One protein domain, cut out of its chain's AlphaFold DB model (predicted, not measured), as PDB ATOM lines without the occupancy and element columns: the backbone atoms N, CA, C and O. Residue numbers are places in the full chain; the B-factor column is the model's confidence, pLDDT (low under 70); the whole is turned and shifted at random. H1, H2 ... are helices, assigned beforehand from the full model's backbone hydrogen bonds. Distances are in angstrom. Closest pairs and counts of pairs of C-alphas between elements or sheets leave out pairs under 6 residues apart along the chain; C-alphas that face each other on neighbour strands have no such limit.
ATOM      1  N   LYS A  40       8.249  14.533 -25.961       84.44
ATOM      2  CA  LYS A  40       8.459  13.118 -25.623       84.44
ATOM      3  C   LYS A  40       9.945  12.758 -25.539       84.44
ATOM      4  O   LYS A  40      10.357  12.157 -24.561       84.44
ATOM      5  N   LYS A  41      10.739  13.163 -26.539       85.50
ATOM      6  CA  LYS A  41      12.193  12.926 -26.563       85.50
ATOM      7  C   LYS A  41      12.929  13.749 -25.509       85.50
ATOM      8  O   LYS A  41      13.897  13.281 -24.933       85.50
ATOM      9  N   PHE A  42      12.473  14.977 -25.260       86.00
ATOM     10  CA  PHE A  42      13.052  15.826 -24.222       86.00
ATOM     11  C   PHE A  42      12.834  15.247 -22.820       86.00
ATOM     12  O   PHE A  42      13.720  15.362 -21.986       86.00
ATOM     13  N   LEU A  43      11.678  14.622 -22.570       84.25
ATOM     14  CA  LEU A  43      11.320  14.062 -21.266       84.25
ATOM     15  C   LEU A  43      11.833  12.633 -21.026       84.25
ATOM     16  O   LEU A  43      11.800  12.187 -19.889       84.25
ATOM     17  N   GLU A  44      12.317  11.929 -22.053       83.50
ATOM     18  CA  GLU A  44      12.836  10.552 -21.953       83.50
ATOM     19  C   GLU A  44      13.952  10.374 -20.899       83.50
ATOM     20  O   GLU A  44      13.931   9.369 -20.193       83.50
ATOM     21  N   PRO A  45      14.880  11.335 -20.704       82.25
ATOM     22  CA  PRO A  45      15.887  11.249 -19.643       82.25
ATOM     23  C   PRO A  45      15.375  11.628 -18.243       82.25
ATOM     24  O   PRO A  45      16.111  11.462 -17.272       82.25
ATOM     25  N   PHE A  46      14.171  12.199 -18.120       78.69
ATOM     26  CA  PHE A  46      13.620  12.627 -16.835       78.69
ATOM     27  C   PHE A  46      12.823  11.487 -16.203       78.69
ATOM     28  O   PHE A  46      11.911  10.934 -16.814       78.69
ATOM     29  N   ASP A  47      13.138  11.169 -14.950       69.31
ATOM     30  CA  ASP A  47      12.444  10.121 -14.212       69.31
ATOM     31  C   ASP A  47      10.971  10.513 -13.978       69.31
ATOM     32  O   ASP A  47      10.667  11.498 -13.291       69.31
ATOM     33  N   HIS A  48      10.052   9.739 -14.567       65.44
ATOM     34  CA  HIS A  48       8.599   9.955 -14.540       65.44
ATOM     35  C   HIS A  48       8.000   9.955 -13.125       65.44
ATOM     36  O   HIS A  48       6.855  10.365 -12.946       65.44
ATOM     37  N   SER A  49       8.759   9.494 -12.129       60.66
ATOM     38  CA  SER A  49       8.355   9.450 -10.723       60.66
ATOM     39  C   SER A  49       8.550  10.774  -9.969       60.66
ATOM     40  O   SER A  49       7.949  10.961  -8.913       60.66
ATOM     41  N   SER A  50       9.356  11.701 -10.504       61.47
ATOM     42  CA  SER A  50       9.753  12.942  -9.816       61.47
ATOM     43  C   SER A  50       9.200  14.225 -10.442       61.47
ATOM     44  O   SER A  50       9.138  15.253  -9.774       61.47
ATOM     45  N   LEU A  51       8.786  14.178 -11.714       70.94
ATOM     46  CA  LEU A  51       8.405  15.366 -12.474       70.94
ATOM     47  C   LEU A  51       6.883  15.537 -12.526       70.94
ATOM     48  O   LEU A  51       6.170  14.723 -13.115       70.94
ATOM     49  N   THR A  52       6.374  16.638 -11.977       79.62
ATOM     50  CA  THR A  52       4.955  16.991 -12.146       79.62
ATOM     51  C   THR A  52       4.704  17.469 -13.581       79.62
ATOM     52  O   THR A  52       5.564  18.115 -14.177       79.62
ATOM     53  N   ASN A  53       3.515  17.218 -14.145       78.38
ATOM     54  CA  ASN A  53       3.155  17.649 -15.509       78.38
ATOM     55  C   ASN A  53       3.395  19.160 -15.742       78.38
ATOM     56  O   ASN A  53       3.902  19.561 -16.788       78.38
ATOM     57  N   ASN A  54       3.118  19.995 -14.733       83.38
ATOM     58  CA  ASN A  54       3.400  21.431 -14.798       83.38
ATOM     59  C   ASN A  54       4.907  21.731 -14.928       83.38
ATOM     60  O   ASN A  54       5.329  22.467 -15.817       83.38
ATOM     61  N   GLU A  55       5.734  21.085 -14.104       83.44
ATOM     62  CA  GLU A  55       7.193  21.245 -14.129       83.44
ATOM     63  C   GLU A  55       7.804  20.736 -15.449       83.44
ATOM     64  O   GLU A  55       8.738  21.331 -15.991       83.44
ATOM     65  N   ALA A  56       7.239  19.668 -16.021       84.12
ATOM     66  CA  ALA A  56       7.610  19.159 -17.340       84.12
ATOM     67  C   ALA A  56       7.354  20.194 -18.450       84.12
ATOM     68  O   ALA A  56       8.196  20.392 -19.333       84.12
ATOM     69  N   GLY A  57       6.203  20.872 -18.389       85.88
ATOM     70  CA  GLY A  57       5.826  21.938 -19.315       85.88
ATOM     71  C   GLY A  57       6.763  23.142 -19.234       85.88
ATOM     72  O   GLY A  57       7.260  23.603 -20.264       85.88
ATOM     73  N   GLU A  58       7.067  23.603 -18.020       88.50
ATOM     74  CA  GLU A  58       7.987  24.721 -17.774       88.50
ATOM     75  C   GLU A  58       9.406  24.414 -18.269       88.50
ATOM     76  O   GLU A  58       9.992  25.203 -19.018       88.50
ATOM     77  N   LYS A  59       9.942  23.226 -17.948       86.88
ATOM     78  CA  LYS A  59      11.264  22.789 -18.427       86.88
ATOM     79  C   LYS A  59      11.312  22.675 -19.949       86.88
ATOM     80  O   LYS A  59      12.291  23.102 -20.563       86.88
ATOM     81  N   TYR A  60      10.255  22.162 -20.581       88.31
ATOM     82  CA  TYR A  60      10.191  22.086 -22.041       88.31
ATOM     83  C   TYR A  60      10.075  23.472 -22.697       88.31
ATOM     84  O   TYR A  60      10.668  23.713 -23.752       88.31
ATOM     85  N   ALA A  61       9.350  24.412 -22.086       88.31
ATOM     86  CA  ALA A  61       9.296  25.797 -22.546       88.31
ATOM     87  C   ALA A  61      10.673  26.476 -22.457       88.31
ATOM     88  O   ALA A  61      11.131  27.064 -23.443       88.31
ATOM     89  N   ALA A  62      11.373  26.314 -21.331       89.12
ATOM     90  CA  ALA A  62      12.735  26.810 -21.138       89.12
ATOM     91  C   ALA A  62      13.732  26.182 -22.129       89.12
ATOM     92  O   ALA A  62      14.589  26.883 -22.685       89.12
ATOM     93  N   TYR A  63      13.589  24.885 -22.419       91.38
ATOM     94  CA  TYR A  63      14.351  24.203 -23.464       91.38
ATOM     95  C   TYR A  63      14.104  24.827 -24.842       91.38
ATOM     96  O   TYR A  63      15.063  25.206 -25.510       91.38
ATOM     97  N   LYS A  64      12.842  25.001 -25.257       89.25
ATOM     98  CA  LYS A  64      12.511  25.619 -26.555       89.25
ATOM     99  C   LYS A  64      13.096  27.024 -26.691       89.25
ATOM    100  O   LYS A  64      13.620  27.356 -27.752       89.25
ATOM    101  N   ALA A  65      13.032  27.830 -25.632       87.31
ATOM    102  CA  ALA A  65      13.610  29.172 -25.625       87.31
ATOM    103  C   ALA A  65      15.140  29.139 -25.759       87.31
ATOM    104  O   ALA A  65      15.717  29.895 -26.538       87.31
ATOM    105  N   SER A  66      15.803  28.235 -25.035       88.50
ATOM    106  CA  SER A  66      17.258  28.055 -25.111       88.50
ATOM    107  C   SER A  66      17.704  27.548 -26.480       88.50
ATOM    108  O   SER A  66      18.658  28.070 -27.047       88.50
ATOM    109  N   PHE A  67      16.960  26.600 -27.053       88.00
ATOM    110  CA  PHE A  67      17.196  26.089 -28.397       88.00
ATOM    111  C   PHE A  67      17.049  27.191 -29.451       88.00
ATOM    112  O   PHE A  67      17.904  27.324 -30.317       88.00
ATOM    113  N   ALA A  68      16.006  28.023 -29.360       86.19
ATOM    114  CA  ALA A  68      15.830  29.153 -30.268       86.19
ATOM    115  C   ALA A  68      17.000  30.149 -30.186       86.19
ATOM    116  O   ALA A  68      17.475  30.611 -31.221       86.19
ATOM    117  N   ARG A  69      17.506  30.436 -28.975       88.25
ATOM    118  CA  ARG A  69      18.702  31.275 -28.787       88.25
ATOM    119  C   ARG A  69      19.939  30.666 -29.445       88.25
ATOM    120  O   ARG A  69      20.601  31.356 -30.208       88.25
ATOM    121  N   GLN A  70      20.200  29.380 -29.215       88.19
ATOM    122  CA  GLN A  70      21.333  28.682 -29.830       88.19
ATOM    123  C   GLN A  70      21.238  28.680 -31.362       88.19
ATOM    124  O   GLN A  70      22.214  28.971 -32.043       88.19
ATOM    125  N   GLN A  71      20.054  28.406 -31.916       87.06
ATOM    126  CA  GLN A  71      19.830  28.448 -33.362       87.06
ATOM    127  C   GLN A  71      20.114  29.833 -33.954       87.06
ATOM    128  O   GLN A  71      20.703  29.935 -35.029       87.06
ATOM    129  N   LEU A  72      19.707  30.902 -33.263       86.75
ATOM    130  CA  LEU A  72      19.994  32.273 -33.683       86.75
ATOM    131  C   LEU A  72      21.489  32.588 -33.629       86.75
ATOM    132  O   LEU A  72      22.002  33.222 -34.544       86.75
ATOM    133  N   GLU A  73      22.182  32.129 -32.592       89.94
ATOM    134  CA  GLU A  73      23.620  32.341 -32.429       89.94
ATOM    135  C   GLU A  73      24.432  31.600 -33.497       89.94
ATOM    136  O   GLU A  73      25.266  32.204 -34.168       89.94
ATOM    137  N   GLU A  74      24.116  30.328 -33.755       87.50
ATOM    138  CA  GLU A  74      24.722  29.555 -34.846       87.50
ATOM    139  C   GLU A  74      24.445  30.187 -36.217       87.50
ATOM    140  O   GLU A  74      25.324  30.232 -37.082       87.50
ATOM    141  N   PHE A  75      23.224  30.686 -36.429       87.88
ATOM    142  CA  PHE A  75      22.861  31.385 -37.655       87.88
ATOM    143  C   PHE A  75      23.644  32.690 -37.814       87.88
ATOM    144  O   PHE A  75      24.155  32.962 -38.902       87.88
ATOM    145  N   PHE A  76      23.762  33.482 -36.751       90.06
ATOM    146  CA  PHE A  76      24.534  34.718 -36.756       90.06
ATOM    147  C   PHE A  76      26.006  34.439 -37.062       90.06
ATOM    148  O   PHE A  76      26.550  35.009 -38.003       90.06
ATOM    149  N   GLU A  77      26.636  33.514 -36.339       90.00
ATOM    150  CA  GLU A  77      28.062  33.221 -36.495       90.00
ATOM    151  C   GLU A  77      28.389  32.686 -37.894       90.00
ATOM    152  O   GLU A  77      29.387  33.084 -38.497       90.00
ATOM    153  N   ARG A  78      27.504  31.853 -38.462       87.88
ATOM    154  CA  ARG A  78      27.645  31.351 -39.836       87.88
ATOM    155  C   ARG A  78      27.537  32.461 -40.878       87.88
ATOM    156  O   ARG A  78      28.198  32.373 -41.908       87.88
ATOM    157  N   ASN A  79      26.690  33.466 -40.643       86.94
ATOM    158  CA  ASN A  79      26.330  34.445 -41.669       86.94
ATOM    159  C   ASN A  79      26.929  35.846 -41.483       86.94
ATOM    160  O   ASN A  79      26.886  36.633 -42.426       86.94
ATOM    161  N   LYS A  80      27.537  36.166 -40.333       87.88
ATOM    162  CA  LYS A  80      28.057  37.511 -40.007       87.88
ATOM    163  C   LYS A  80      29.041  38.077 -41.036       87.88
ATOM    164  O   LYS A  80      29.161  39.291 -41.199       87.88
ATOM    165  N   SER A  81      29.765  37.201 -41.730       86.75
ATOM    166  CA  SER A  81      30.769  37.571 -42.726       86.75
ATOM    167  C   SER A  81      30.206  37.700 -44.147       86.75
ATOM    168  O   SER A  81      30.920  38.186 -45.029       86.75
ATOM    169  N   TYR A  82      28.941  37.352 -44.391       86.50
ATOM    170  CA  TYR A  82      28.335  37.527 -45.706       86.50
ATOM    171  C   TYR A  82      27.863  38.964 -45.934       86.50
ATOM    172  O   TYR A  82      27.319  39.619 -45.044       86.50
ATOM    173  N   ALA A  83      28.052  39.449 -47.165       81.81
ATOM    174  CA  ALA A  83      27.692  40.811 -47.558       81.81
ATOM    175  C   ALA A  83      26.190  41.086 -47.381       81.81
ATOM    176  O   ALA A  83      25.831  42.070 -46.743       81.81
ATOM    177  N   TRP A  84      25.333  40.164 -47.835       82.31
ATOM    178  CA  TRP A  84      23.876  40.279 -47.708       82.31
ATOM    179  C   TRP A  84      23.405  40.365 -46.244       82.31
ATOM    180  O   TRP A  84      22.391  40.994 -45.951       82.31
ATOM    181  N   PHE A  85      24.134  39.735 -45.312       85.25
ATOM    182  CA  PHE A  85      23.808  39.756 -43.887       85.25
ATOM    183  C   PHE A  85      24.209  41.088 -43.251       85.25
ATOM    184  O   PHE A  85      23.434  41.677 -42.497       85.25
ATOM    185  N   ARG A  86      25.399  41.601 -43.594       85.19
ATOM    186  CA  ARG A  86      25.854  42.918 -43.130       85.19
ATOM    187  C   ARG A  86      24.978  44.045 -43.657       85.19
ATOM    188  O   ARG A  86      24.561  44.877 -42.866       85.19
ATOM    189  N   GLU A  87      24.642  44.033 -44.942       79.06
ATOM    190  CA  GLU A  87      23.765  45.035 -45.564       79.06
ATOM    191  C   GLU A  87      22.405  45.148 -44.852       79.06
ATOM    192  O   GLU A  87      21.826  46.226 -44.762       79.06
ATOM    193  N   LYS A  88      21.910  44.039 -44.290       80.38
ATOM    194  CA  LYS A  88      20.611  43.990 -43.617       80.38
ATOM    195  C   LYS A  88      20.645  44.295 -42.118       80.38
ATOM    196  O   LYS A  88      19.644  44.779 -41.596       80.38
ATOM    197  N   TYR A  89      21.728  43.958 -41.415       83.25
ATOM    198  CA  TYR A  89      21.754  43.985 -39.945       83.25
ATOM    199  C   TYR A  89      22.926  44.764 -39.333       83.25
ATOM    200  O   TYR A  89      22.883  45.059 -38.141       83.25
ATOM    201  N   HIS A  90      23.976  45.085 -40.093       85.00
ATOM    202  CA  HIS A  90      25.146  45.781 -39.557       85.00
ATOM    203  C   HIS A  90      24.939  47.299 -39.602       85.00
ATOM    204  O   HIS A  90      24.707  47.817 -40.691       85.00
TER     205      HIS A  90
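What this domain is: This is residues 40 to 90 of the 149 residues of the protein "DUF3546 domain-containing protein" of Schistosoma mattheei (UniProt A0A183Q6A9). One long, unbroken helix, H2, makes the length of a rod, with a short helical piece near each of its two ends. At one end the stretch before H2 folds back, and the small helix H1 comes near the first part of H2; at the other end a tight turn leads to H3, which runs back at a corner. The printed part has 51 residues with three named helices, in the order H1, H2, H3, and no named strand; the class is all helix. The whole is extended, with a radius of gyration of the C-alphas of 17.1 A, and spans 52 by 16 by 12 A.

How they stand to each other: H2, residues 53 to 79, is the longest helix, and its residues 64 to 75 stand free. H1, residues 40 to 43, is close to H2 but not clearly touching; their closest C-alphas, those of Phe 42 and Tyr 60, are 7.2 A apart. H3, residues 83 to 89, is also close to H2 but not clearly touching, and the closest C-alphas, those of Asn 79 and Phe 85, are 6.3 A apart. H2 and H3 run opposite ways at a steep tilt of 48 degrees. H1 and H3 are apart. Every O i to N i+4 pair is within hydrogen-bond range in H2, and 2 of 3 are in H3; H1 is too short for such a pair.

Where its parts are: H2 runs 38.8 A from C-alpha 53 at (3.155, 17.649, -15.509) to C-alpha 79 at (26.330, 34.445, -41.669). H1, four residues, measures 5.3 A from first to last C-alpha and begins with C-alpha 40 at (8.459, 13.118, -25.623). H3, seven residues, measures 10.2 A and ends with C-alpha 89 at (21.754, 43.985, -39.945).

The domain as a whole: The two C-alphas farthest apart, those of Ser 49 and Glu 87, are 52.1 A apart. The printed part has no cut. The link from H1 to H2 is short, with 9 residues, and that from H2 to H3 is tight, with 3. The mean pLDDT of the printed part is 83.8, and residues 47 to 50 are under 70.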